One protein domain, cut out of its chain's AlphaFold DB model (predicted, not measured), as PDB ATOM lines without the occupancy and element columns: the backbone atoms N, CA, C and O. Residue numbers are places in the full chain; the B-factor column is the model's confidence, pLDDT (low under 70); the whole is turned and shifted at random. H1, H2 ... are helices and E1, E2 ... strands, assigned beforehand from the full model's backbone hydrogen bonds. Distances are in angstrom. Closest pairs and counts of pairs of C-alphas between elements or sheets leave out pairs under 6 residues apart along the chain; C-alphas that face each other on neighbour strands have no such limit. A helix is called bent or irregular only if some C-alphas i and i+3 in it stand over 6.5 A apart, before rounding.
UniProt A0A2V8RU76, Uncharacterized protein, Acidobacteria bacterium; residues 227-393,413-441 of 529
ATOM      1  N   ILE A 227      23.965  16.892  38.284       91.12
ATOM      2  CA  ILE A 227      22.734  16.649  37.526       91.12
ATOM      3  C   ILE A 227      22.991  15.648  36.399       91.12
ATOM      4  O   ILE A 227      22.271  14.661  36.262       91.12
ATOM      5  N   ARG A 228      24.065  15.857  35.627       89.88
ATOM      6  CA  ARG A 228      24.485  14.953  34.551       89.88
ATOM      7  C   ARG A 228      24.801  13.558  35.083       89.88
ATOM      8  O   ARG A 228      24.429  12.572  34.451       89.88
ATOM      9  N   SER A 229      25.484  13.461  36.224       88.69
ATOM     10  CA  SER A 229      25.804  12.182  36.863       88.69
ATOM     11  C   SER A 229      24.541  11.443  37.299       88.69
ATOM     12  O   SER A 229      24.429  10.248  37.043       88.69
ATOM     13  N   CYS A 230      23.583  12.137  37.915       87.50
ATOM     14  CA  CYS A 230      22.314  11.543  38.331       87.50
ATOM     15  C   CYS A 230      21.439  11.152  37.127       87.50
ATOM     16  O   CYS A 230      20.857  10.071  37.125       87.50
ATOM     17  N   GLY A 231      21.400  11.977  36.076       85.12
ATOM     18  CA  GLY A 231      20.625  11.713  34.860       85.12
ATOM     19  C   GLY A 231      21.149  10.536  34.028       85.12
ATOM     20  O   GLY A 231      20.367   9.845  33.386       85.12
ATOM     21  N   ARG A 232      22.458  10.233  34.070       84.69
ATOM     22  CA  ARG A 232      23.020   9.019  33.430       84.69
ATOM     23  C   ARG A 232      22.488   7.719  34.032       84.69
ATOM     24  O   ARG A 232      22.537   6.684  33.375       84.69
ATOM     25  N   SER A 233      22.017   7.785  35.270       82.25
ATOM     26  CA  SER A 233      21.436   6.663  35.997       82.25
ATOM     27  C   SER A 233      19.922   6.548  35.813       82.25
ATOM     28  O   SER A 233      19.295   5.723  36.472       82.25
ATOM     29  N   TRP A 234      19.302   7.372  34.969       81.69
ATOM     30  CA  TRP A 234      17.861   7.299  34.768       81.69
ATOM     31  C   TRP A 234      17.418   6.068  33.968       81.69
ATOM     32  O   TRP A 234      18.191   5.518  33.174       81.69
ATOM     33  N   PRO A 235      16.156   5.638  34.162       76.75
ATOM     34  CA  PRO A 235      15.491   4.698  33.270       76.75
ATOM     35  C   PRO A 235      15.621   5.122  31.798       76.75
ATOM     36  O   PRO A 235      15.577   6.309  31.474       76.75
ATOM     37  N   ARG A 236      15.808   4.152  30.894       79.62
ATOM     38  CA  ARG A 236      16.095   4.407  29.462       79.62
ATOM     39  C   ARG A 236      14.971   5.134  28.717       79.62
ATOM     40  O   ARG A 236      15.213   5.686  27.651       79.62
ATOM     41  N   ASP A 237      13.762   5.063  29.247       79.25
ATOM     42  CA  ASP A 237      12.552   5.729  28.774       79.25
ATOM     43  C   ASP A 237      12.473   7.200  29.204       79.25
ATOM     44  O   ASP A 237      11.689   7.955  28.634       79.25
ATOM     45  N   THR A 238      13.311   7.646  30.146       77.75
ATOM     46  CA  THR A 238      13.382   9.061  30.521       77.75
ATOM     47  C   THR A 238      14.340   9.799  29.575       77.75
ATOM     48  O   THR A 238      15.515   9.424  29.489       77.75
ATOM     49  N   PRO A 239      13.894  10.854  28.864       78.00
ATOM     50  CA  PRO A 239      14.756  11.620  27.970       78.00
ATOM     51  C   PRO A 239      15.999  12.133  28.696       78.00
ATOM     52  O   PRO A 239      15.911  12.619  29.826       78.00
ATOM     53  N   GLN A 240      17.160  12.062  28.035       75.38
ATOM     54  CA  GLN A 240      18.398  12.576  28.607       75.38
ATOM     55  C   GLN A 240      18.243  14.070  28.887       75.38
ATOM     56  O   GLN A 240      18.112  14.881  27.970       75.38
ATOM     57  N   TRP A 241      18.264  14.433  30.165       77.69
ATOM     58  CA  TRP A 241      18.098  15.819  30.558       77.69
ATOM     59  C   TRP A 241      19.407  16.586  30.440       77.69
ATOM     60  O   TRP A 241      20.447  16.179  30.962       77.69
ATOM     61  N   GLN A 242      19.340  17.714  29.741       78.50
ATOM     62  CA  GLN A 242      20.443  18.647  29.585       78.50
ATOM     63  C   GLN A 242      20.065  19.955  30.277       78.50
ATOM     64  O   GLN A 242      19.724  20.937  29.625       78.50
ATOM     65  N   SER A 243      20.088  19.946  31.610       83.31
ATOM     66  CA  SER A 243      19.870  21.167  32.386       83.31
ATOM     67  C   SER A 243      21.106  22.060  32.374       83.31
ATOM     68  O   SER A 243      22.246  21.582  32.357       83.31
ATOM     69  N   LEU A 244      20.846  23.362  32.446       89.81
ATOM     70  CA  LEU A 244      21.829  24.387  32.738       89.81
ATOM     71  C   LEU A 244      21.522  24.996  34.107       89.81
ATOM     72  O   LEU A 244      20.448  25.564  34.318       89.81
ATOM     73  N   THR A 245      22.490  24.913  35.015       92.50
ATOM     74  CA  THR A 245      22.416  25.572  36.317       92.50
ATOM     75  C   THR A 245      22.854  27.024  36.201       92.50
ATOM     76  O   THR A 245      23.922  27.317  35.651       92.50
ATOM     77  N   ILE A 246      22.063  27.938  36.749       92.50
ATOM     78  CA  ILE A 246      22.362  29.368  36.773       92.50
ATOM     79  C   ILE A 246      22.141  29.960  38.171       92.50
ATOM     80  O   ILE A 246      21.228  29.533  38.882       92.50
ATOM     81  N   PRO A 247      22.946  30.955  38.577       91.94
ATOM     82  CA  PRO A 247      22.657  31.744  39.763       91.94
ATOM     83  C   PRO A 247      21.471  32.678  39.491       91.94
ATOM     84  O   PRO A 247      21.411  33.310  38.439       91.94
ATOM     85  N   THR A 248      20.535  32.791  40.431       90.19
ATOM     86  CA  THR A 248      19.362  33.673  40.321       90.19
ATOM     87  C   THR A 248      19.134  34.477  41.591       90.19
ATOM     88  O   THR A 248      19.592  34.108  42.675       90.19
ATOM     89  N   SER A 249      18.429  35.604  41.464       85.00
ATOM     90  CA  SER A 249      18.108  36.459  42.611       85.00
ATOM     91  C   SER A 249      17.180  35.764  43.608       85.00
ATOM     92  O   SER A 249      17.355  35.899  44.818       85.00
ATOM     93  N   GLN A 250      16.227  34.990  43.094       82.69
ATOM     94  CA  GLN A 250      15.313  34.170  43.870       82.69
ATOM     95  C   GLN A 250      15.312  32.759  43.312       82.69
ATOM     96  O   GLN A 250      15.383  32.542  42.097       82.69
ATOM     97  N   GLU A 251      15.219  31.785  44.204       76.12
ATOM     98  CA  GLU A 251      14.856  30.453  43.772       76.12
ATOM     99  C   GLU A 251      13.362  30.424  43.458       76.12
ATOM    100  O   GLU A 251      12.540  30.933  44.219       76.12
ATOM    101  N   THR A 252      13.007  29.842  42.320       69.00
ATOM    102  CA  THR A 252      11.609  29.601  41.974       69.00
ATOM    103  C   THR A 252      11.387  28.101  42.009       69.00
ATOM    104  O   THR A 252      12.061  27.364  41.296       69.00
ATOM    105  N   MET A 253      10.463  27.663  42.864       61.84
ATOM    106  CA  MET A 253      10.081  26.251  42.999       61.84
ATOM    107  C   MET A 253       9.206  25.781  41.835       61.84
ATOM    108  O   MET A 253       9.023  24.582  41.642       61.84
ATOM    109  N   SER A 254       8.634  26.722  41.079       66.94
ATOM    110  CA  SER A 254       7.862  26.424  39.884       66.94
ATOM    111  C   SER A 254       8.774  26.021  38.732       66.94
ATOM    112  O   SER A 254       9.895  26.518  38.597       66.94
ATOM    113  N   LYS A 255       8.246  25.149  37.865       68.12
ATOM    114  CA  LYS A 255       8.903  24.727  36.625       68.12
ATOM    115  C   LYS A 255       9.440  25.948  35.892       68.12
ATOM    116  O   LYS A 255       8.684  26.845  35.521       68.12
ATOM    117  N   THR A 256      10.751  25.976  35.716       67.88
ATOM    118  CA  THR A 256      11.403  27.073  35.022       67.88
ATOM    119  C   THR A 256      11.139  26.951  33.529       67.88
ATOM    120  O   THR A 256      11.008  25.855  32.981       67.88
ATOM    121  N   LEU A 257      11.085  28.107  32.877       61.59
ATOM    122  CA  LEU A 257      10.785  28.280  31.462       61.59
ATOM    123  C   LEU A 257      11.523  27.287  30.524       61.59
ATOM    124  O   LEU A 257      10.921  26.817  29.567       61.59
ATOM    125  N   ALA A 258      12.760  26.871  30.826       66.12
ATOM    126  CA  ALA A 258      13.529  25.900  30.025       66.12
ATOM    127  C   ALA A 258      14.152  24.757  30.846       66.12
ATOM    128  O   ALA A 258      15.248  24.299  30.525       66.12
ATOM    129  N   GLU A 259      13.500  24.332  31.935       82.19
ATOM    130  CA  GLU A 259      14.049  23.306  32.846       82.19
ATOM    131  C   GLU A 259      15.463  23.665  33.353       82.19
ATOM    132  O   GLU A 259      16.316  22.813  33.597       82.19
ATOM    133  N   LEU A 260      15.717  24.963  33.482       87.94
ATOM    134  CA  LEU A 260      16.910  25.525  34.092       87.94
ATOM    135  C   LEU A 260      16.894  25.226  35.585       87.94
ATOM    136  O   LEU A 260      15.860  25.396  36.241       87.94
ATOM    137  N   ILE A 261      18.053  24.882  36.135       90.06
ATOM    138  CA  ILE A 261      18.213  24.792  37.583       90.06
ATOM    139  C   ILE A 261      18.656  26.153  38.101       90.06
ATOM    140  O   ILE A 261      19.728  26.657  37.773       90.06
ATOM    141  N   ARG A 262      17.803  26.760  38.919       90.56
ATOM    142  CA  ARG A 262      18.073  28.041  39.565       90.56
ATOM    143  C   ARG A 262      18.711  27.784  40.917       90.56
ATOM    144  O   ARG A 262      18.125  27.103  41.750       90.56
ATOM    145  N   MET A 263      19.895  28.334  41.138       91.00
ATOM    146  CA  MET A 263      20.470  28.431  42.475       91.00
ATOM    147  C   MET A 263      20.165  29.832  42.988       91.00
ATOM    148  O   MET A 263      20.698  30.798  42.445       91.00
ATOM    149  N   GLY A 264      19.291  29.966  43.984       87.12
ATOM    150  CA  GLY A 264      18.932  31.272  44.543       87.12
ATOM    151  C   GLY A 264      20.081  31.894  45.341       87.12
ATOM    152  O   GLY A 264      20.949  31.188  45.845       87.12
ATOM    153  N   PHE A 265      20.117  33.217  45.477       81.81
ATOM    154  CA  PHE A 265      20.988  33.879  46.454       81.81
ATOM    155  C   PHE A 265      20.391  33.730  47.871       81.81
ATOM    156  O   PHE A 265      19.183  33.912  48.021       81.81
ATOM    157  N   PRO A 266      21.191  33.459  48.926       81.94
ATOM    158  CA  PRO A 266      22.658  33.392  48.973       81.94
ATOM    159  C   PRO A 266      23.255  31.995  48.721       81.94
ATOM    160  O   PRO A 266      24.425  31.755  49.013       81.94
ATOM    161  N   GLU A 267      22.484  31.061  48.174       81.88
ATOM    162  CA  GLU A 267      22.818  29.640  48.032       81.88
ATOM    163  C   GLU A 267      23.828  29.335  46.902       81.88
ATOM    164  O   GLU A 267      23.933  28.209  46.430       81.88
ATOM    165  N   TRP A 268      24.659  30.291  46.477       86.00
ATOM    166  CA  TRP A 268      25.724  30.069  45.481       86.00
ATOM    167  C   TRP A 268      26.991  29.513  46.133       86.00
ATOM    168  O   TRP A 268      28.097  30.031  45.970       86.00
ATOM    169  N   THR A 269      26.821  28.471  46.943       92.69
ATOM    170  CA  THR A 269      27.893  27.901  47.758       92.69
ATOM    171  C   THR A 269      28.083  26.424  47.461       92.69
ATOM    172  O   THR A 269      27.183  25.738  46.981       92.69
ATOM    173  N   PHE A 270      29.263  25.910  47.810       93.81
ATOM    174  CA  PHE A 270      29.565  24.481  47.731       93.81
ATOM    175  C   PHE A 270      28.524  23.623  48.469       93.81
ATOM    176  O   PHE A 270      28.158  22.543  48.014       93.81
ATOM    177  N   TRP A 271      28.000  24.144  49.576       96.00
ATOM    178  CA  TRP A 271      27.058  23.461  50.456       96.00
ATOM    179  C   TRP A 271      25.654  23.330  49.873       96.00
ATOM    180  O   TRP A 271      24.947  22.387  50.210       96.00
ATOM    181  N   ALA A 272      25.267  24.237  48.983       95.38
ATOM    182  CA  ALA A 272      23.948  24.260  48.366       95.38
ATOM    183  C   ALA A 272      23.855  23.426  47.080       95.38
ATOM    184  O   ALA A 272      22.756  23.165  46.606       95.38
ATOM    185  N   ILE A 273      24.978  22.951  46.524       96.19
ATOM    186  CA  ILE A 273      24.978  22.098  45.321       96.19
ATOM    187  C   ILE A 273      24.000  20.910  45.436       96.19
ATOM    188  O   ILE A 273      23.272  20.673  44.470       96.19
ATOM    189  N   PRO A 274      23.902  20.179  46.570       97.12
ATOM    190  CA  PRO A 274      22.944  19.081  46.704       97.12
ATOM    191  C   PRO A 274      21.483  19.486  46.481       97.12
ATOM    192  O   PRO A 274      20.716  18.654  46.006       97.12
ATOM    193  N   LEU A 275      21.100  20.742  46.750       95.62
ATOM    194  CA  LEU A 275      19.730  21.233  46.548       95.62
ATOM    195  C   LEU A 275      19.280  21.130  45.085       95.62
ATOM    196  O   LEU A 275      18.096  20.953  44.812       95.62
ATOM    197  N   THR A 276      20.221  21.139  44.139       94.62
ATOM    198  CA  THR A 276      19.921  20.978  42.706       94.62
ATOM    199  C   THR A 276      19.309  19.615  42.361       94.62
ATOM    200  O   THR A 276      18.608  19.491  41.355       94.62
ATOM    201  N   ALA A 277      19.478  18.604  43.223       94.75
ATOM    202  CA  ALA A 277      18.821  17.309  43.071       94.75
ATOM    203  C   ALA A 277      17.293  17.385  43.256       94.75
ATOM    204  O   ALA A 277      16.580  16.562  42.684       94.75
ATOM    205  N   HIS A 278      16.779  18.380  43.991       95.12
ATOM    206  CA  HIS A 278      15.337  18.626  44.090       95.12
ATOM    207  C   HIS A 278      14.757  19.017  42.729       95.12
ATOM    208  O   HIS A 278      13.799  18.407  42.264       95.12
ATOM    209  N   ALA A 279      15.383  19.974  42.039       92.12
ATOM    210  CA  ALA A 279      14.945  20.397  40.710       92.12
ATOM    211  C   ALA A 279      15.014  19.242  39.690       92.12
ATOM    212  O   ALA A 279      14.098  19.060  38.889       92.12
ATOM    213  N   LEU A 280      16.046  18.393  39.777       90.81
ATOM    214  CA  LEU A 280      16.112  17.139  39.017       90.81
ATOM    215  C   LEU A 280      14.922  16.211  39.320       90.81
ATOM    216  O   LEU A 280      14.343  15.634  38.401       90.81
ATOM    217  N   GLY A 281      14.545  16.079  40.594       93.56
ATOM    218  CA  GLY A 281      13.387  15.295  41.026       93.56
ATOM    219  C   GLY A 281      12.068  15.822  40.473       93.56
ATOM    220  O   GLY A 281      11.239  15.034  40.024       93.56
ATOM    221  N   GLN A 282      11.892  17.144  40.418       93.12
ATOM    222  CA  GLN A 282      10.704  17.752  39.815       93.12
ATOM    223  C   GLN A 282      10.574  17.391  38.329       93.12
ATOM    224  O   GLN A 282       9.475  17.054  37.882       93.12
ATOM    225  N   VAL A 283      11.686  17.415  37.581       90.19
ATOM    226  CA  VAL A 283      11.710  17.009  36.165       90.19
ATOM    227  C   VAL A 283      11.439  15.518  36.007       90.19
ATOM    228  O   VAL A 283      10.680  15.139  35.118       90.19
ATOM    229  N   LEU A 284      12.003  14.674  36.877       91.00
ATOM    230  CA  LEU A 284      11.724  13.238  36.863       91.00
ATOM    231  C   LEU A 284      10.229  12.957  37.049       91.00
ATOM    232  O   LEU A 284       9.659  12.196  36.275       91.00
ATOM    233  N   VAL A 285       9.597  13.581  38.047       93.50
ATOM    234  CA  VAL A 285       8.163  13.400  38.324       93.50
ATOM    235  C   VAL A 285       7.306  13.869  37.147       93.50
ATOM    236  O   VAL A 285       6.304  13.238  36.839       93.50
ATOM    237  N   ASP A 286       7.702  14.943  36.460       91.69
ATOM    238  CA  ASP A 286       6.931  15.477  35.331       91.69
ATOM    239  C   ASP A 286       7.059  14.661  34.040       91.69
ATOM    240  O   ASP A 286       6.104  14.557  33.268       91.69
ATOM    241  N   LYS A 287       8.255  14.124  33.776       89.81
ATOM    242  CA  LYS A 287       8.557  13.389  32.538       89.81
ATOM    243  C   LYS A 287       8.268  11.901  32.629       89.81
ATOM    244  O   LYS A 287       8.245  11.237  31.597       89.81
ATOM    245  N   ASN A 288       8.103  11.373  33.834       91.94
ATOM    246  CA  ASN A 288       7.777   9.976  34.028       91.94
ATOM    247  C   ASN A 288       6.269   9.793  34.200       91.94
ATOM    248  O   ASN A 288       5.709  10.212  35.210       91.94
ATOM    249  N   ASP A 289       5.637   9.114  33.241       93.81
ATOM    250  CA  ASP A 289       4.185   8.920  33.226       93.81
ATOM    251  C   ASP A 289       3.673   8.249  34.509       93.81
ATOM    252  O   ASP A 289       2.692   8.704  35.078       93.81
ATOM    253  N   ALA A 290       4.381   7.247  35.048       93.88
ATOM    254  CA  ALA A 290       3.944   6.559  36.264       93.88
ATOM    255  C   ALA A 290       3.930   7.479  37.497       93.88
ATOM    256  O   ALA A 290       2.968   7.471  38.266       93.88
ATOM    257  N   LEU A 291       4.977   8.291  37.683       95.12
ATOM    258  CA  LEU A 291       5.023   9.267  38.775       95.12
ATOM    259  C   LEU A 291       3.999  10.390  38.570       95.12
ATOM    260  O   LEU A 291       3.358  10.813  39.529       95.12
ATOM    261  N   LYS A 292       3.819  10.855  37.334       96.12
ATOM    262  CA  LYS A 292       2.849  11.898  36.991       96.12
ATOM    263  C   LYS A 292       1.405  11.447  37.206       96.12
ATOM    264  O   LYS A 292       0.608  12.192  37.782       96.12
ATOM    265  N   ASP A 293       1.081  10.228  36.785       96.81
ATOM    266  CA  ASP A 293      -0.221   9.602  37.006       96.81
ATOM    267  C   ASP A 293      -0.483   9.457  38.505       96.81
ATOM    268  O   ASP A 293      -1.550   9.837  38.982       96.81
ATOM    269  N   TYR A 294       0.524   9.021  39.272       97.50
ATOM    270  CA  TYR A 294       0.427   8.938  40.727       97.50
ATOM    271  C   TYR A 294       0.120  10.292  41.376       97.50
ATOM    272  O   TYR A 294      -0.765  10.373  42.231       97.50
ATOM    273  N   VAL A 295       0.814  11.360  40.960       97.69
ATOM    274  CA  VAL A 295       0.543  12.721  41.449       97.69
ATOM    275  C   VAL A 295      -0.892  13.132  41.113       97.69
ATOM    276  O   VAL A 295      -1.601  13.620  41.990       97.69
ATOM    277  N   THR A 296      -1.341  12.886  39.880       97.44
ATOM    278  CA  THR A 296      -2.695  13.235  39.414       97.44
ATOM    279  C   THR A 296      -3.784  12.473  40.175       97.44
ATOM    280  O   THR A 296      -4.822  13.043  40.499       97.44
ATOM    281  N   GLU A 297      -3.556  11.195  40.486       98.00
ATOM    282  CA  GLU A 297      -4.503  10.340  41.210       98.00
ATOM    283  C   GLU A 297      -4.645  10.735  42.690       98.00
ATOM    284  O   GLU A 297      -5.736  10.649  43.255       98.00
ATOM    285  N   HIS A 298      -3.556  11.180  43.324       97.88
ATOM    286  CA  HIS A 298      -3.521  11.453  44.766       97.88
ATOM    287  C   HIS A 298      -3.696  12.941  45.115       97.88
ATOM    288  O   HIS A 298      -3.919  13.278  46.283       97.88
ATOM    289  N   ALA A 299      -3.625  13.835  44.129       97.38
ATOM    290  CA  ALA A 299      -3.889  15.257  44.297       97.38
ATOM    291  C   ALA A 299      -5.375  15.590  44.100       97.38
ATOM    292  O   ALA A 299      -6.008  15.189  43.129       97.38
ATOM    293  N   LYS A 300      -5.944  16.382  45.017       96.44
ATOM    294  CA  LYS A 300      -7.359  16.803  44.950       96.44
ATOM    295  C   LYS A 300      -7.594  17.980  44.004       96.44
ATOM    296  O   LYS A 300      -8.699  18.161  43.500       96.44
ATOM    297  N   ASP A 301      -6.572  18.804  43.809       95.56
ATOM    298  CA  ASP A 301      -6.590  20.004  42.986       95.56
ATOM    299  C   ASP A 301      -5.170  20.325  42.483       95.56
ATOM    300  O   ASP A 301      -4.207  19.628  42.802       95.56
ATOM    301  N   LYS A 302      -5.035  21.398  41.698       93.19
ATOM    302  CA  LYS A 302      -3.747  21.815  41.116       93.19
ATOM    303  C   LYS A 302      -2.708  22.244  42.152       93.19
ATOM    304  O   LYS A 302      -1.513  22.133  41.890       93.19
ATOM    305  N   GLN A 303      -3.140  22.779  43.294       94.12
ATOM    306  CA  GLN A 303      -2.212  23.165  44.353       94.12
ATOM    307  C   GLN A 303      -1.653  21.906  45.017       94.12
ATOM    308  O   GLN A 303      -0.437  21.775  45.141       94.12
ATOM    309  N   ALA A 304      -2.522  20.944  45.343       96.06
ATOM    310  CA  ALA A 304      -2.131  19.633  45.846       96.06
ATOM    311  C   ALA A 304      -1.238  18.868  44.851       96.06
ATOM    312  O   ALA A 304      -0.312  18.189  45.283       96.06
ATOM    313  N   GLU A 305      -1.464  19.013  43.541       95.50
ATOM    314  CA  GLU A 305      -0.620  18.430  42.484       95.50
ATOM    315  C   GLU A 305       0.806  18.995  42.559       95.50
ATOM    316  O   GLU A 305       1.775  18.244  42.673       95.50
ATOM    317  N   SER A 306       0.929  20.328  42.598       93.81
ATOM    318  CA  SER A 306       2.218  21.019  42.739       93.81
ATOM    319  C   SER A 306       2.916  20.669  44.056       93.81
ATOM    320  O   SER A 306       4.130  20.458  44.091       93.81
ATOM    321  N   HIS A 307       2.156  20.590  45.153       96.31
ATOM    322  CA  HIS A 307       2.685  20.225  46.465       96.31
ATOM    323  C   HIS A 307       3.210  18.798  46.479       96.31
ATOM    324  O   HIS A 307       4.348  18.577  46.890       96.31
ATOM    325  N   LEU A 308       2.417  17.844  45.996       97.31
ATOM    326  CA  LEU A 308       2.813  16.446  45.950       97.31
ATOM    327  C   LEU A 308       4.020  16.257  45.030       97.31
ATOM    328  O   LEU A 308       4.979  15.612  45.443       97.31
ATOM    329  N   GLN A 309       4.052  16.898  43.856       96.25
ATOM    330  CA  GLN A 309       5.233  16.896  42.984       96.25
ATOM    331  C   GLN A 309       6.496  17.371  43.724       96.25
ATOM    332  O   GLN A 309       7.541  16.726  43.625       96.25
ATOM    333  N   SER A 310       6.402  18.459  44.498       96.06
ATOM    334  CA  SER A 310       7.514  18.956  45.318       96.06
ATOM    335  C   SER A 310       7.938  17.951  46.397       96.06
ATOM    336  O   SER A 310       9.132  17.723  46.586       96.06
ATOM    337  N   LEU A 311       6.988  17.317  47.092       97.94
ATOM    338  CA  LEU A 311       7.281  16.312  48.122       97.94
ATOM    339  C   LEU A 311       7.963  15.070  47.527       97.94
ATOM    340  O   LEU A 311       8.924  14.552  48.099       97.94
ATOM    341  N   LEU A 312       7.509  14.606  46.358       97.50
ATOM    342  CA  LEU A 312       8.147  13.489  45.657       97.50
ATOM    343  C   LEU A 312       9.560  13.861  45.182       97.50
ATOM    344  O   LEU A 312      10.460  13.021  45.221       97.50
ATOM    345  N   ALA A 313       9.779  15.118  44.789       96.38
ATOM    346  CA  ALA A 313      11.099  15.630  44.438       96.38
ATOM    347  C   ALA A 313      12.060  15.671  45.643       96.38
ATOM    348  O   ALA A 313      13.225  15.308  45.488       96.38
ATOM    349  N   ASP A 314      11.587  16.022  46.848       98.31
ATOM    350  CA  ASP A 314      12.374  15.938  48.093       98.31
ATOM    351  C   ASP A 314      12.774  14.489  48.430       98.31
ATOM    352  O   ASP A 314      13.929  14.212  48.774       98.31
ATOM    353  N   ALA A 315      11.834  13.549  48.282       97.88
ATOM    354  CA  ALA A 315      12.094  12.120  48.446       97.88
ATOM    355  C   ALA A 315      13.120  11.610  47.421       97.88
ATOM    356  O   ALA A 315      14.092  10.953  47.794       97.88
ATOM    357  N   PHE A 316      12.951  11.946  46.140       96.50
ATOM    358  CA  PHE A 316      13.918  11.601  45.101       96.50
ATOM    359  C   PHE A 316      15.303  12.178  45.400       96.50
ATOM    360  O   PHE A 316      16.293  11.452  45.329       96.50
ATOM    361  N   ALA A 317      15.383  13.462  45.750       96.69
ATOM    362  CA  ALA A 317      16.647  14.130  46.016       96.69
ATOM    363  C   ALA A 317      17.374  13.488  47.202       96.69
ATOM    364  O   ALA A 317      18.566  13.203  47.095       96.69
ATOM    365  N   THR A 318      16.653  13.151  48.275       98.00
ATOM    366  CA  THR A 318      17.208  12.389  49.404       98.00
ATOM    367  C   THR A 318      17.692  11.010  48.972       98.00
ATOM    368  O   THR A 318      18.811  10.634  49.297       98.00
ATOM    369  N   TYR A 319      16.905  10.269  48.188       96.12
ATOM    370  CA  TYR A 319      17.300   8.945  47.697       96.12
ATOM    371  C   TYR A 319      18.554   8.995  46.809       96.12
ATOM    372  O   TYR A 319      19.463   8.168  46.918       96.12
ATOM    373  N   ALA A 320      18.608   9.990  45.923       94.69
ATOM    374  CA  ALA A 320      19.679  10.171  44.957       94.69
ATOM    375  C   ALA A 320      20.958  10.707  45.597       94.69
ATOM    376  O   ALA A 320      22.041  10.329  45.156       94.69
ATOM    377  N   MET A 321      20.859  11.580  46.601       96.31
ATOM    378  CA  MET A 321      22.001  12.276  47.196       96.31
ATOM    379  C   MET A 321      22.380  11.786  48.583       96.31
ATOM    380  O   MET A 321      23.489  12.083  48.999       96.31
ATOM    381  N   GLY A 322      21.518  11.067  49.295       96.38
ATOM    382  CA  GLY A 322      21.740  10.690  50.686       96.38
ATOM    383  C   GLY A 322      21.779  11.898  51.642       96.38
ATOM    384  O   GLY A 322      21.122  12.916  51.392       96.38
ATOM    385  N   PRO A 323      22.564  11.807  52.734       97.69
ATOM    386  CA  PRO A 323      22.676  12.853  53.753       97.69
ATOM    387  C   PRO A 323      23.018  14.256  53.238       97.69
ATOM    388  O   PRO A 323      22.563  15.233  53.819       97.69
ATOM    389  N   ALA A 324      23.779  14.399  52.146       97.88
ATOM    390  CA  ALA A 324      24.159  15.709  51.607       97.88
ATOM    391  C   ALA A 324      22.947  16.585  51.270       97.88
ATOM    392  O   ALA A 324      22.963  17.788  51.531       97.88
ATOM    393  N   TYR A 325      21.908  15.990  50.674       98.25
ATOM    394  CA  TYR A 325      20.677  16.716  50.379       98.25
ATOM    395  C   TYR A 325      19.899  17.018  51.652       98.25
ATOM    396  O   TYR A 325      19.475  18.153  51.834       98.25
ATOM    397  N   ALA A 326      19.773  16.034  52.545       98.25
ATOM    398  CA  ALA A 326      19.051  16.204  53.799       98.25
ATOM    399  C   ALA A 326      19.643  17.346  54.645       98.25
ATOM    400  O   ALA A 326      18.915  18.250  55.055       98.25
ATOM    401  N   CYS A 327      20.972  17.378  54.799       97.69
ATOM    402  CA  CYS A 327      21.677  18.471  55.464       97.69
ATOM    403  C   CYS A 327      21.462  19.810  54.757       97.69
ATOM    404  O   CYS A 327      21.145  20.796  55.414       97.69
ATOM    405  N   ALA A 328      21.608  19.864  53.430       96.69
ATOM    406  CA  ALA A 328      21.432  21.112  52.696       96.69
ATOM    407  C   ALA A 328      19.998  21.656  52.809       96.69
ATOM    408  O   ALA A 328      19.821  22.848  53.038       96.69
ATOM    409  N   ALA A 329      18.985  20.797  52.690       96.94
ATOM    410  CA  ALA A 329      17.583  21.193  52.762       96.94
ATOM    411  C   ALA A 329      17.218  21.729  54.154       96.94
ATOM    412  O   ALA A 329      16.718  22.848  54.266       96.94
ATOM    413  N   VAL A 330      17.540  20.979  55.211       96.12
ATOM    414  CA  VAL A 330      17.199  21.356  56.593       96.12
ATOM    415  C   VAL A 330      17.970  22.589  57.054       96.12
ATOM    416  O   VAL A 330      17.380  23.493  57.634       96.12
ATOM    417  N   MET A 331      19.274  22.655  56.770       95.00
ATOM    418  CA  MET A 331      20.147  23.693  57.334       95.00
ATOM    419  C   MET A 331      20.151  24.998  56.539       95.00
ATOM    420  O   MET A 331      20.517  26.036  57.087       95.00
ATOM    421  N   LEU A 332      19.850  24.953  55.237       93.19
ATOM    422  CA  LEU A 332      19.969  26.128  54.368       93.19
ATOM    423  C   LEU A 332      18.624  26.636  53.851       93.19
ATOM    424  O   LEU A 332      18.524  27.825  53.565       93.19
ATOM    425  N   ARG A 333      17.616  25.763  53.718       92.94
ATOM    426  CA  ARG A 333      16.438  26.057  52.892       92.94
ATOM    427  C   ARG A 333      15.115  26.053  53.642       92.94
ATOM    428  O   ARG A 333      14.262  26.888  53.348       92.94
ATOM    429  N   PHE A 334      14.903  25.113  54.557       95.38
ATOM    430  CA  PHE A 334      13.646  25.046  55.298       95.38
ATOM    431  C   PHE A 334      13.508  26.226  56.256       95.38
ATOM    432  O   PHE A 334      14.442  26.591  56.967       95.38
ATOM    433  N   ASN A 335      12.321  26.832  56.261       94.81
ATOM    434  CA  ASN A 335      12.018  27.985  57.084       94.81
ATOM    435  C   ASN A 335      11.245  27.553  58.342       94.81
ATOM    436  O   ASN A 335      10.035  27.320  58.255       94.81
ATOM    437  N   PRO A 336      11.884  27.512  59.526       94.88
ATOM    438  CA  PRO A 336      11.206  27.111  60.755       94.88
ATOM    439  C   PRO A 336      10.038  28.046  61.117       94.88
ATOM    440  O   PRO A 336       9.039  27.592  61.666       94.88
ATOM    441  N   VAL A 337      10.100  29.339  60.759       92.94
ATOM    442  CA  VAL A 337       9.057  30.336  61.092       92.94
ATOM    443  C   VAL A 337       7.723  30.020  60.411       92.94
ATOM    444  O   VAL A 337       6.658  30.311  60.950       92.94
ATOM    445  N   GLN A 338       7.771  29.441  59.211       93.25
ATOM    446  CA  GLN A 338       6.596  29.094  58.407       93.25
ATOM    447  C   GLN A 338       6.477  27.578  58.209       93.25
ATOM    448  O   GLN A 338       5.856  27.126  57.249       93.25
ATOM    449  N   ALA A 339       7.053  26.788  59.120       95.31
ATOM    450  CA  ALA A 339       7.218  25.349  58.943       95.31
ATOM    451  C   ALA A 339       5.907  24.598  58.684       95.31
ATOM    452  O   ALA A 339       5.912  23.633  57.931       95.31
ATOM    453  N   PHE A 340       4.791  25.043  59.263       95.31
ATOM    454  CA  PHE A 340       3.486  24.373  59.161       95.31
ATOM    455  C   PHE A 340       2.509  25.062  58.199       95.31
ATOM    456  O   PHE A 340       1.362  24.636  58.083       95.31
ATOM    457  N   ALA A 341       2.933  26.130  57.518       95.31
ATOM    458  CA  ALA A 341       2.075  26.881  56.610       95.31
ATOM    459  C   ALA A 341       2.322  26.458  55.158       95.31
ATOM    460  O   ALA A 341       3.390  26.708  54.597       95.31
ATOM    461  N   ASP A 342       1.309  25.853  54.538       94.69
ATOM    462  CA  ASP A 342       1.317  25.606  53.099       94.69
ATOM    463  C   ASP A 342       1.291  26.941  52.337       94.69
ATOM    464  O   ASP A 342       0.540  27.866  52.666       94.69
ATOM    465  N   ARG A 343       2.117  27.040  51.295       92.44
ATOM    466  CA  ARG A 343       2.190  28.203  50.404       92.44
ATOM    467  C   ARG A 343       1.513  27.873  49.072       92.44
ATOM    468  O   ARG A 343       1.216  26.717  48.765       92.44
ATOM    469  N   ALA A 344       1.207  28.895  48.274       88.44
ATOM    470  CA  ALA A 344       0.469  28.709  47.019       88.44
ATOM    471  C   ALA A 344       1.201  27.769  46.043       88.44
ATOM    472  O   ALA A 344       0.575  26.980  45.346       88.44
ATOM    473  N   ASP A 345       2.526  27.840  46.028       83.69
ATOM    474  CA  ASP A 345       3.417  27.174  45.081       83.69
ATOM    475  C   ASP A 345       4.230  26.025  45.700       83.69
ATOM    476  O   ASP A 345       4.941  25.330  44.979       83.69
ATOM    477  N   HIS A 346       4.128  25.784  47.012       90.62
ATOM    478  CA  HIS A 346       4.893  24.728  47.677       90.62
ATOM    479  C   HIS A 346       4.317  24.325  49.041       90.62
ATOM    480  O   HIS A 346       3.662  25.136  49.705       90.62
ATOM    481  N   PRO A 347       4.565  23.074  49.461       96.31
ATOM    482  CA  PRO A 347       4.070  22.563  50.726       96.31
ATOM    483  C   PRO A 347       4.841  23.166  51.903       96.31
ATOM    484  O   PRO A 347       5.965  23.653  51.758       96.31
ATOM    485  N   ALA A 348       4.234  23.083  53.081       96.75
ATOM    486  CA  ALA A 348       4.829  23.432  54.361       96.75
ATOM    487  C   ALA A 348       6.183  22.722  54.573       96.75
ATOM    488  O   ALA A 348       6.312  21.514  54.332       96.75
ATOM    489  N   ASP A 349       7.195  23.448  55.056       97.06
ATOM    490  CA  ASP A 349       8.558  22.910  55.198       97.06
ATOM    491  C   ASP A 349       8.646  21.757  56.215       97.06
ATOM    492  O   ASP A 349       9.495  20.884  56.068       97.06
ATOM    493  N   ALA A 350       7.725  21.658  57.180       97.56
ATOM    494  CA  ALA A 350       7.610  20.504  58.073       97.56
ATOM    495  C   ALA A 350       7.243  19.218  57.314       97.56
ATOM    496  O   ALA A 350       7.803  18.159  57.598       97.56
ATOM    497  N   LYS A 351       6.353  19.296  56.310       98.25
ATOM    498  CA  LYS A 351       6.009  18.147  55.448       98.25
ATOM    499  C   LYS A 351       7.207  17.741  54.596       98.25
ATOM    500  O   LYS A 351       7.488  16.556  54.450       98.25
ATOM    501  N   ARG A 352       7.942  18.726  54.071       98.31
ATOM    502  CA  ARG A 352       9.167  18.498  53.290       98.31
ATOM    503  C   ARG A 352      10.269  17.861  54.135       98.31
ATOM    504  O   ARG A 352      10.850  16.866  53.711       98.31
ATOM    505  N   ALA A 353      10.505  18.367  55.347       98.12
ATOM    506  CA  ALA A 353      11.435  17.778  56.309       98.12
ATOM    507  C   ALA A 353      11.058  16.330  56.641       98.12
ATOM    508  O   ALA A 353      11.913  15.450  56.581       98.12
ATOM    509  N   HIS A 354       9.769  16.054  56.867       98.44
ATOM    510  CA  HIS A 354       9.277  14.690  57.074       98.44
ATOM    511  C   HIS A 354       9.581  13.769  55.883       98.44
ATOM    512  O   HIS A 354      10.089  12.669  56.086       98.44
ATOM    513  N   MET A 355       9.339  14.210  54.641       98.50
ATOM    514  CA  MET A 355       9.678  13.429  53.435       98.50
ATOM    515  C   MET A 355      11.173  13.094  53.363       98.50
ATOM    516  O   MET A 355      11.540  11.964  53.031       98.50
ATOM    517  N   VAL A 356      12.028  14.069  53.687       98.62
ATOM    518  CA  VAL A 356      13.486  13.904  53.725       98.62
ATOM    519  C   VAL A 356      13.891  12.889  54.798       98.62
ATOM    520  O   VAL A 356      14.602  11.931  54.493       98.62
ATOM    521  N   PHE A 357      13.407  13.041  56.032       98.44
ATOM    522  CA  PHE A 357      13.741  12.148  57.147       98.44
ATOM    523  C   PHE A 357      13.240  10.726  56.918       98.44
ATOM    524  O   PHE A 357      14.013   9.777  57.034       98.44
ATOM    525  N   ALA A 358      11.986  10.565  56.491       98.38
ATOM    526  CA  ALA A 358      11.410   9.256  56.211       98.38
ATOM    527  C   ALA A 358      12.137   8.533  55.064       98.38
ATOM    528  O   ALA A 358      12.367   7.322  55.142       98.38
ATOM    529  N   MET A 359      12.549   9.255  54.012       98.19
ATOM    530  CA  MET A 359      13.350   8.656  52.944       98.19
ATOM    531  C   MET A 359      14.743   8.252  53.442       98.19
ATOM    532  O   MET A 359      15.189   7.139  53.152       98.19
ATOM    533  N   LEU A 360      15.418   9.108  54.216       97.56
ATOM    534  CA  LEU A 360      16.744   8.802  54.753       97.56
ATOM    535  C   LEU A 360      16.697   7.616  55.729       97.56
ATOM    536  O   LEU A 360      17.530   6.717  55.619       97.56
ATOM    537  N   GLN A 361      15.681   7.543  56.597       97.94
ATOM    538  CA  GLN A 361      15.427   6.389  57.468       97.94
ATOM    539  C   GLN A 361      15.241   5.112  56.652       97.94
ATOM    540  O   GLN A 361      15.791   4.061  56.977       97.94
ATOM    541  N   ARG A 362      14.466   5.176  55.566       96.56
ATOM    542  CA  ARG A 362      14.258   4.010  54.707       96.56
ATOM    543  C   ARG A 362      15.562   3.549  54.057       96.56
ATOM    544  O   ARG A 362      15.792   2.345  53.973       96.56
ATOM    545  N   MET A 363      16.398   4.476  53.590       95.38
ATOM    546  CA  MET A 363      17.729   4.142  53.068       95.38
ATOM    547  C   MET A 363      18.607   3.522  54.158       95.38
ATOM    548  O   MET A 363      19.292   2.541  53.893       95.38
ATOM    549  N   ASN A 364      18.541   4.057  55.378       95.88
ATOM    550  CA  ASN A 364      19.270   3.561  56.540       95.88
ATOM    551  C   ASN A 364      18.888   2.111  56.882       95.88
ATOM    552  O   ASN A 364      19.758   1.272  57.078       95.88
ATOM    553  N   ASN A 365      17.591   1.797  56.852       95.56
ATOM    554  CA  ASN A 365      17.058   0.467  57.169       95.56
ATOM    555  C   ASN A 365      17.382  -0.612  56.121       95.56
ATOM    556  O   ASN A 365      17.148  -1.792  56.375       95.56
ATOM    557  N   LYS A 366      17.868  -0.235  54.933       92.81
ATOM    558  CA  LYS A 366      18.315  -1.191  53.902       92.81
ATOM    559  C   LYS A 366      19.754  -1.653  54.090       92.81
ATOM    560  O   LYS A 366      20.165  -2.605  53.434       92.81
ATOM    561  N   GLU A 367      20.512  -0.952  54.920       90.56
ATOM    562  CA  GLU A 367      21.924  -1.205  55.154       90.56
ATOM    563  C   GLU A 367      22.071  -1.893  56.515       90.56
ATOM    564  O   GLU A 367      21.523  -1.425  57.513       90.56
ATOM    565  N   ASP A 368      22.840  -2.981  56.581       90.12
ATOM    566  CA  ASP A 368      22.955  -3.799  57.802       90.12
ATOM    567  C   ASP A 368      23.498  -3.020  59.016       90.12
ATOM    568  O   ASP A 368      23.255  -3.390  60.162       90.12
ATOM    569  N   PHE A 369      24.260  -1.952  58.771       89.62
ATOM    570  CA  PHE A 369      24.987  -1.192  59.792       89.62
ATOM    571  C   PHE A 369      24.422   0.208  60.052       89.62
ATOM    572  O   PHE A 369      25.063   0.976  60.767       89.62
ATOM    573  N   GLN A 370      23.260   0.544  59.476       92.06
ATOM    574  CA  GLN A 370      22.554   1.810  59.719       92.06
ATOM    575  C   GLN A 370      23.476   3.060  59.661       92.06
ATOM    576  O   GLN A 370      23.621   3.810  60.626       92.06
ATOM    577  N   PRO A 371      24.119   3.306  58.504       93.00
ATOM    578  CA  PRO A 371      25.125   4.356  58.281       93.00
ATOM    579  C   PRO A 371      24.667   5.786  58.574       93.00
ATOM    580  O   PRO A 371      25.507   6.675  58.728       93.00
ATOM    581  N   TYR A 372      23.361   6.034  58.541       95.38
ATOM    582  CA  TYR A 372      22.775   7.367  58.615       95.38
ATOM    583  C   TYR A 372      22.116   7.644  59.964       95.38
ATOM    584  O   TYR A 372      21.703   8.778  60.170       95.38
ATOM    585  N   GLU A 373      22.053   6.660  60.870       95.88
ATOM    586  CA  GLU A 373      21.367   6.755  62.169       95.88
ATOM    587  C   GLU A 373      21.769   8.024  62.937       95.88
ATOM    588  O   GLU A 373      20.924   8.850  63.271       95.88
ATOM    589  N   HIS A 374      23.080   8.225  63.119       95.88
ATOM    590  CA  HIS A 374      23.627   9.381  63.830       95.88
ATOM    591  C   HIS A 374      23.253  10.711  63.158       95.88
ATOM    592  O   HIS A 374      22.786  11.640  63.806       95.88
ATOM    593  N   ILE A 375      23.434  10.814  61.838       96.00
ATOM    594  CA  ILE A 375      23.151  12.062  61.112       96.00
ATOM    595  C   ILE A 375      21.651  12.358  61.116       96.00
ATOM    596  O   ILE A 375      21.254  13.515  61.201       96.00
ATOM    597  N   LEU A 376      20.811  11.333  61.002       96.69
ATOM    598  CA  LEU A 376      19.369  11.503  60.976       96.69
ATOM    599  C   LEU A 376      18.843  11.961  62.341       96.69
ATOM    600  O   LEU A 376      18.253  13.037  62.420       96.69
ATOM    601  N   HIS A 377      19.089  11.190  63.399       96.19
ATOM    602  CA  HIS A 377      18.462  11.422  64.702       96.19
ATOM    603  C   HIS A 377      19.226  12.440  65.558       96.19
ATOM    604  O   HIS A 377      18.645  13.406  66.062       96.19
ATOM    605  N   ASP A 378      20.544  12.280  65.678       95.31
ATOM    606  CA  ASP A 378      21.341  13.096  66.602       95.31
ATOM    607  C   ASP A 378      21.680  14.477  66.028       95.31
ATOM    608  O   ASP A 378      22.005  15.394  66.780       95.31
ATOM    609  N   VAL A 379      21.609  14.637  64.701       94.75
ATOM    610  CA  VAL A 379      21.927  15.900  64.025       94.75
ATOM    611  C   VAL A 379      20.683  16.516  63.397       94.75
ATOM    612  O   VAL A 379      20.220  17.553  63.857       94.75
ATOM    613  N   LEU A 380      20.134  15.925  62.334       95.50
ATOM    614  CA  LEU A 380      19.130  16.603  61.511       95.50
ATOM    615  C   LEU A 380      17.793  16.799  62.224       95.50
ATOM    616  O   LEU A 380      17.255  17.906  62.198       95.50
ATOM    617  N   GLU A 381      17.261  15.751  62.853       95.50
ATOM    618  CA  GLU A 381      16.025  15.860  63.627       95.50
ATOM    619  C   GLU A 381      16.220  16.811  64.806       95.50
ATOM    620  O   GLU A 381      15.421  17.726  64.978       95.50
ATOM    621  N   THR A 382      17.313  16.659  65.556       93.44
ATOM    622  CA  THR A 382      17.619  17.509  66.715       93.44
ATOM    623  C   THR A 382      17.704  18.992  66.339       93.44
ATOM    624  O   THR A 382      17.021  19.820  66.943       93.44
ATOM    625  N   GLU A 383      18.471  19.338  65.303       93.25
ATOM    626  CA  GLU A 383      18.651  20.724  64.848       93.25
ATOM    627  C   GLU A 383      17.357  21.310  64.266       93.25
ATOM    628  O   GLU A 383      17.032  22.474  64.507       93.25
ATOM    629  N   TRP A 384      16.559  20.500  63.562       95.00
ATOM    630  CA  TRP A 384      15.247  20.931  63.079       95.00
ATOM    631  C   TRP A 384      14.267  21.205  64.229       95.00
ATOM    632  O   TRP A 384      13.613  22.249  64.240       95.00
ATOM    633  N   GLN A 385      14.179  20.310  65.218       93.25
ATOM    634  CA  GLN A 385      13.320  20.508  66.393       93.25
ATOM    635  C   GLN A 385      13.758  21.734  67.205       93.25
ATOM    636  O   GLN A 385      12.918  22.517  67.653       93.25
ATOM    637  N   GLU A 386      15.066  21.939  67.354       89.12
ATOM    638  CA  GLU A 386      15.613  23.112  68.030       89.12
ATOM    639  C   GLU A 386      15.274  24.407  67.279       89.12
ATOM    640  O   GLU A 386      14.818  25.375  67.895       89.12
ATOM    641  N   ALA A 387      15.395  24.419  65.948       91.94
ATOM    642  CA  ALA A 387      15.007  25.563  65.127       91.94
ATOM    643  C   ALA A 387      13.511  25.903  65.277       91.94
ATOM    644  O   ALA A 387      13.162  27.075  65.441       91.94
ATOM    645  N   LEU A 388      12.629  24.893  65.288       91.06
ATOM    646  CA  LEU A 388      11.193  25.075  65.545       91.06
ATOM    647  C   LEU A 388      10.924  25.649  66.943       91.06
ATOM    648  O   LEU A 388      10.089  26.543  67.104       91.06
ATOM    649  N   ARG A 389      11.657  25.177  67.958       87.31
ATOM    650  CA  ARG A 389      11.540  25.670  69.336       87.31
ATOM    651  C   ARG A 389      11.936  27.143  69.453       87.31
ATOM    652  O   ARG A 389      11.267  27.888  70.166       87.31
ATOM    653  N   GLN A 390      12.985  27.570  68.749       87.81
ATOM    654  CA  GLN A 390      13.504  28.943  68.812       87.81
ATOM    655  C   GLN A 390      12.586  29.989  68.173       87.81
ATOM    656  O   GLN A 390      12.533  31.125  68.642       87.81
ATOM    657  N   VAL A 391      11.873  29.634  67.101       88.94
ATOM    658  CA  VAL A 391      10.969  30.567  66.401       88.94
ATOM    659  C   VAL A 391       9.572  30.626  67.011       88.94
ATOM    660  O   VAL A 391       8.767  31.475  66.615       88.94
ATOM    661  N   ARG A 392       9.269  29.736  67.963       83.81
ATOM    662  CA  ARG A 392       8.000  29.750  68.682       83.81
ATOM    663  C   ARG A 392       7.859  31.106  69.380       83.81
ATOM    664  O   ARG A 392       8.743  31.483  70.153       83.81
ATOM    665  N   PRO A 393       6.770  31.858  69.131       78.38
ATOM    666  CA  PRO A 393       6.531  33.096  69.852       78.38
ATOM    667  C   PRO A 393       6.566  32.794  71.357       78.38
ATOM    668  O   PRO A 393       5.919  31.826  71.763       78.38
ATOM    669  N   LYS A 413       4.106  18.567  66.090       90.44
ATOM    670  CA  LYS A 413       4.300  17.465  65.148       90.44
ATOM    671  C   LYS A 413       3.185  17.528  64.121       90.44
ATOM    672  O   LYS A 413       2.054  17.894  64.445       90.44
ATOM    673  N   LEU A 414       3.494  17.121  62.892       95.06
ATOM    674  CA  LEU A 414       2.456  16.876  61.895       95.06
ATOM    675  C   LEU A 414       1.425  15.887  62.471       95.06
ATOM    676  O   LEU A 414       1.822  14.957  63.185       95.06
ATOM    677  N   PRO A 415       0.125  16.049  62.185       96.19
ATOM    678  CA  PRO A 415      -0.895  15.073  62.553       96.19
ATOM    679  C   PRO A 415      -0.514  13.648  62.120       96.19
ATOM    680  O   PRO A 415       0.128  13.443  61.090       96.19
ATOM    681  N   ALA A 416      -0.881  12.642  62.917       96.06
ATOM    682  CA  ALA A 416      -0.462  11.259  62.676       96.06
ATOM    683  C   ALA A 416      -0.985  10.690  61.342       96.06
ATOM    684  O   ALA A 416      -0.299   9.902  60.692       96.06
ATOM    685  N   ASP A 417      -2.181  11.103  60.924       97.50
ATOM    686  CA  ASP A 417      -2.771  10.779  59.626       97.50
ATOM    687  C   ASP A 417      -1.991  11.413  58.468       97.50
ATOM    688  O   ASP A 417      -1.720  10.741  57.470       97.50
ATOM    689  N   GLU A 418      -1.544  12.660  58.630       97.19
ATOM    690  CA  GLU A 418      -0.693  13.334  57.647       97.19
ATOM    691  C   GLU A 418       0.689  12.668  57.544       97.19
ATOM    692  O   GLU A 418       1.150  12.376  56.441       97.19
ATOM    693  N   GLN A 419       1.324  12.314  58.668       97.75
ATOM    694  CA  GLN A 419       2.585  11.555  58.657       97.75
ATOM    695  C   GLN A 419       2.431  10.193  57.966       97.75
ATOM    696  O   GLN A 419       3.295   9.791  57.184       97.75
ATOM    697  N   ALA A 420       1.333   9.478  58.232       97.81
ATOM    698  CA  ALA A 420       1.045   8.199  57.589       97.81
ATOM    699  C   ALA A 420       0.876   8.355  56.069       97.81
ATOM    700  O   ALA A 420       1.406   7.541  55.308       97.81
ATOM    701  N   GLN A 421       0.202   9.420  55.624       97.94
ATOM    702  CA  GLN A 421       0.065   9.745  54.205       97.94
ATOM    703  C   GLN A 421       1.425  10.050  53.556       97.94
ATOM    704  O   GLN A 421       1.753   9.478  52.515       97.94
ATOM    705  N   LEU A 422       2.251  10.895  54.182       98.25
ATOM    706  CA  LEU A 422       3.595  11.212  53.684       98.25
ATOM    707  C   LEU A 422       4.480   9.958  53.604       98.25
ATOM    708  O   LEU A 422       5.157   9.736  52.601       98.25
ATOM    709  N   ASN A 423       4.412   9.080  54.607       98.31
ATOM    710  CA  ASN A 423       5.130   7.803  54.599       98.31
ATOM    711  C   ASN A 423       4.687   6.888  53.446       98.31
ATOM    712  O   ASN A 423       5.524   6.199  52.859       98.31
ATOM    713  N   ALA A 424       3.401   6.900  53.080       98.19
ATOM    714  CA  ALA A 424       2.907   6.162  51.919       98.19
ATOM    715  C   ALA A 424       3.486   6.713  50.600       98.19
ATOM    716  O   ALA A 424       3.907   5.930  49.745       98.19
ATOM    717  N   HIS A 425       3.590   8.039  50.460       98.12
ATOM    718  CA  HIS A 425       4.237   8.675  49.305       98.12
ATOM    719  C   HIS A 425       5.735   8.329  49.214       98.12
ATOM    720  O   HIS A 425       6.228   7.986  48.137       98.12
ATOM    721  N   VAL A 426       6.453   8.346  50.346       98.19
ATOM    722  CA  VAL A 426       7.866   7.923  50.424       98.19
ATOM    723  C   VAL A 426       8.029   6.463  50.010       98.19
ATOM    724  O   VAL A 426       8.921   6.153  49.220       98.19
ATOM    725  N   ALA A 427       7.173   5.569  50.513       97.69
ATOM    726  CA  ALA A 427       7.217   4.152  50.166       97.69
ATOM    727  C   ALA A 427       7.010   3.934  48.661       97.69
ATOM    728  O   ALA A 427       7.807   3.231  48.041       97.69
ATOM    729  N   TYR A 428       6.014   4.601  48.067       97.31
ATOM    730  CA  TYR A 428       5.741   4.517  46.633       97.31
ATOM    731  C   TYR A 428       6.946   4.951  45.784       97.31
ATOM    732  O   TYR A 428       7.407   4.192  44.928       97.31
ATOM    733  N   VAL A 429       7.502   6.142  46.046       96.00
ATOM    734  CA  VAL A 429       8.657   6.649  45.284       96.00
ATOM    735  C   VAL A 429       9.883   5.771  45.496       96.00
ATOM    736  O   VAL A 429      10.596   5.477  44.540       96.00
ATOM    737  N   ALA A 430      10.133   5.304  46.718       95.12
ATOM    738  CA  ALA A 430      11.267   4.429  46.971       95.12
ATOM    739  C   ALA A 430      11.133   3.085  46.240       95.12
ATOM    740  O   ALA A 430      12.095   2.653  45.613       95.12
ATOM    741  N   ASP A 431       9.953   2.457  46.262       95.12
ATOM    742  CA  ASP A 431       9.690   1.211  45.529       95.12
ATOM    743  C   ASP A 431       9.839   1.402  44.012       95.12
ATOM    744  O   ASP A 431      10.315   0.508  43.308       95.12
ATOM    745  N   TYR A 432       9.445   2.569  43.495       93.81
ATOM    746  CA  TYR A 432       9.670   2.952  42.103       93.81
ATOM    747  C   TYR A 432      11.173   3.081  41.778       93.81
ATOM    748  O   TYR A 432      11.659   2.503  40.799       93.81
ATOM    749  N   LEU A 433      11.935   3.789  42.617       91.94
ATOM    750  CA  LEU A 433      13.369   4.020  42.411       91.94
ATOM    751  C   LEU A 433      14.208   2.749  42.594       91.94
ATOM    752  O   LEU A 433      15.163   2.535  41.845       91.94
ATOM    753  N   ASP A 434      13.820   1.869  43.517       91.75
ATOM    754  CA  ASP A 434      14.483   0.583  43.757       91.75
ATOM    755  C   ASP A 434      14.443  -0.318  42.518       91.75
ATOM    756  O   ASP A 434      15.436  -0.968  42.186       91.75
ATOM    757  N   LYS A 435      13.334  -0.295  41.767       90.56
ATOM    758  CA  LYS A 435      13.206  -1.022  40.492       90.56
ATOM    759  C   LYS A 435      14.130  -0.474  39.404       90.56
ATOM    760  O   LYS A 435      14.483  -1.201  38.480       90.56
ATOM    761  N   SER A 436      14.537   0.788  39.522       79.81
ATOM    762  CA  SER A 436      15.405   1.464  38.553       79.81
ATOM    763  C   SER A 436      16.902   1.248  38.828       79.81
ATOM    764  O   SER A 436      17.714   1.578  37.970       79.81
ATOM    765  N   ALA A 437      17.264   0.684  39.994       65.56
ATOM    766  CA  ALA A 437      18.582   0.195  40.452       65.56
ATOM    767  C   ALA A 437      19.820   1.119  40.329       65.56
ATOM    768  O   ALA A 437      20.878   0.797  40.870       65.56
ATOM    769  N   LEU A 438      19.735   2.259  39.644       70.62
ATOM    770  CA  LEU A 438      20.906   3.006  39.177       70.62
ATOM    771  C   LEU A 438      21.160   4.315  39.935       70.62
ATOM    772  O   LEU A 438      22.263   4.857  39.852       70.62
ATOM    773  N   VAL A 439      20.174   4.837  40.671       79.38
ATOM    774  CA  VAL A 439      20.245   6.199  41.240       79.38
ATOM    775  C   VAL A 439      20.607   6.210  42.730       79.38
ATOM    776  O   VAL A 439      21.132   7.212  43.210       79.38
ATOM    777  N   SER A 440      20.403   5.109  43.461       85.00
ATOM    778  CA  SER A 440      20.573   5.089  44.922       85.00
ATOM    779  C   SER A 440      21.992   5.459  45.365       85.00
ATOM    780  O   SER A 440      22.988   4.990  44.795       85.00
ATOM    781  N   TYR A 441      22.090   6.318  46.380       91.06
ATOM    782  CA  TYR A 441      23.346   6.564  47.081       91.06
ATOM    783  C   TYR A 441      23.699   5.375  47.981       91.06
ATOM    784  O   TYR A 441      22.857   4.886  48.730       91.06
TER     785      TYR A 441
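AT A GLANCE: This is residues 227 to 393 and 413 to 441 of the 529 residues of an uncharacterized protein of Acidobacteria bacterium (UniProt A0A2V8RU76). Look for a rounded ball of mostly crossed helices built round H4, which runs through the middle: H2 crosses H4 on one side, H8 crosses both H4 and H6 on another, and H5, H6 and H7 make an up-and-down bundle of three whose centres form a triangle. A small sheet of two parallel strands, E1 and E2, lies at the outside, with E2 beside H2, while H3 packs near one end of H4 and the short H1 touches H2. You will find 196 printed residues with eight named helices and two named strands, in the order H1, E1, E2, H2, H3, H4, H5, H6, H7, H8, and the class is mostly helix. The whole is compact, with a radius of gyration of the C-alphas of 15.8 A and spans of 47 by 43 by 37 A.

IN THESE COORDINATES: Start at C-alpha 227, at (22.734, 16.649, 37.526), where H1 runs over residues 227 to 231. Strand E1 is residues 245 to 248 and E2 is residues 261 to 264, each 9.5 A long. H2, residues 270 to 287, is 28.2 A long and irregular, with C-alphas 271 and 274 being 7.1 A apart. H3 follows at residues 289 to 298. Find C-alpha 302 at (-3.747, 21.815, 41.116); from there H4 runs 28.1 A to residue 321. H5 is residues 323 to 333, and H6, residues 349 to 364, is 22.2 A long. H7, residues 373 to 391, is 26.3 A long and only just irregular, with C-alphas 378 and 381 being 6.7 A apart. H8, residues 416 to 436, is 30.5 A long and ends at C-alpha 436, at (15.405, 1.464, 38.553).

HOW THE PARTS SIT: Begin at the hub, H4, which touches five helices. H2 touches it at a steep tilt of 54 degrees, opposite ways, with the C-alphas of Gly 281 and Ala 313 closest at 4.1 A. H8 touches H4 with residues 425 to 430 alone, at a steep tilt of 56 degrees, and the closest C-alphas, Ala 315 and Val 426, are 6.3 A apart. H6 touches H4 at 36 degrees, a tilt only just steep, with Ala 315 and Met 355 closest at 5.7 A between C-alphas. H3 touches residues 305 to 309 of H4, with the C-alphas of Val 295 and Glu 305 closest at 5.9 A, and H5 touches H4 only at the corner, with those of Thr 318 and Tyr 325 closest at 5.6 A. In the bundle, H5 and H6 form a helical hairpin at a shallow tilt of 11 degrees, with the C-alphas of Ala 326 and Val 356 closest at 6.0 A. H6 and H7 form another, with those of Asn 364 and Glu 373 closest at 6.8 A. H1 only just touches H2, with 3 pairs of C-alphas within 8 A, the closest being Ile 227 and Leu 280 at 6.8 A. In the parallel pair E1 and E2, N 246 and O 261 are within hydrogen-bond range at 2.9 A, as are N 248 and O 263 at 2.8 A. The closest C-alphas of E2 and H2, Ile 261 and Ala 279, are 6.3 A apart. Each O i to N i+4 pair is within hydrogen-bond range in H1, H3, H4, H5 and H6, against 8 of 14 in H2, 12 of 15 in H7 and 16 of 17 in H8.

THE WHOLE: The two C-alphas farthest apart are those of Arg 236 and Pro 393, at 50.5 A. Residues 394 to 412 are not printed, and C-alphas 393 and 413 across the cut are 16.5 A apart. The links H1 to E1, E1 to E2 and H5 to H6 are long. The mean pLDDT of the printed part is 91.5, and residues 252 to 258 and residue 437 are under 70.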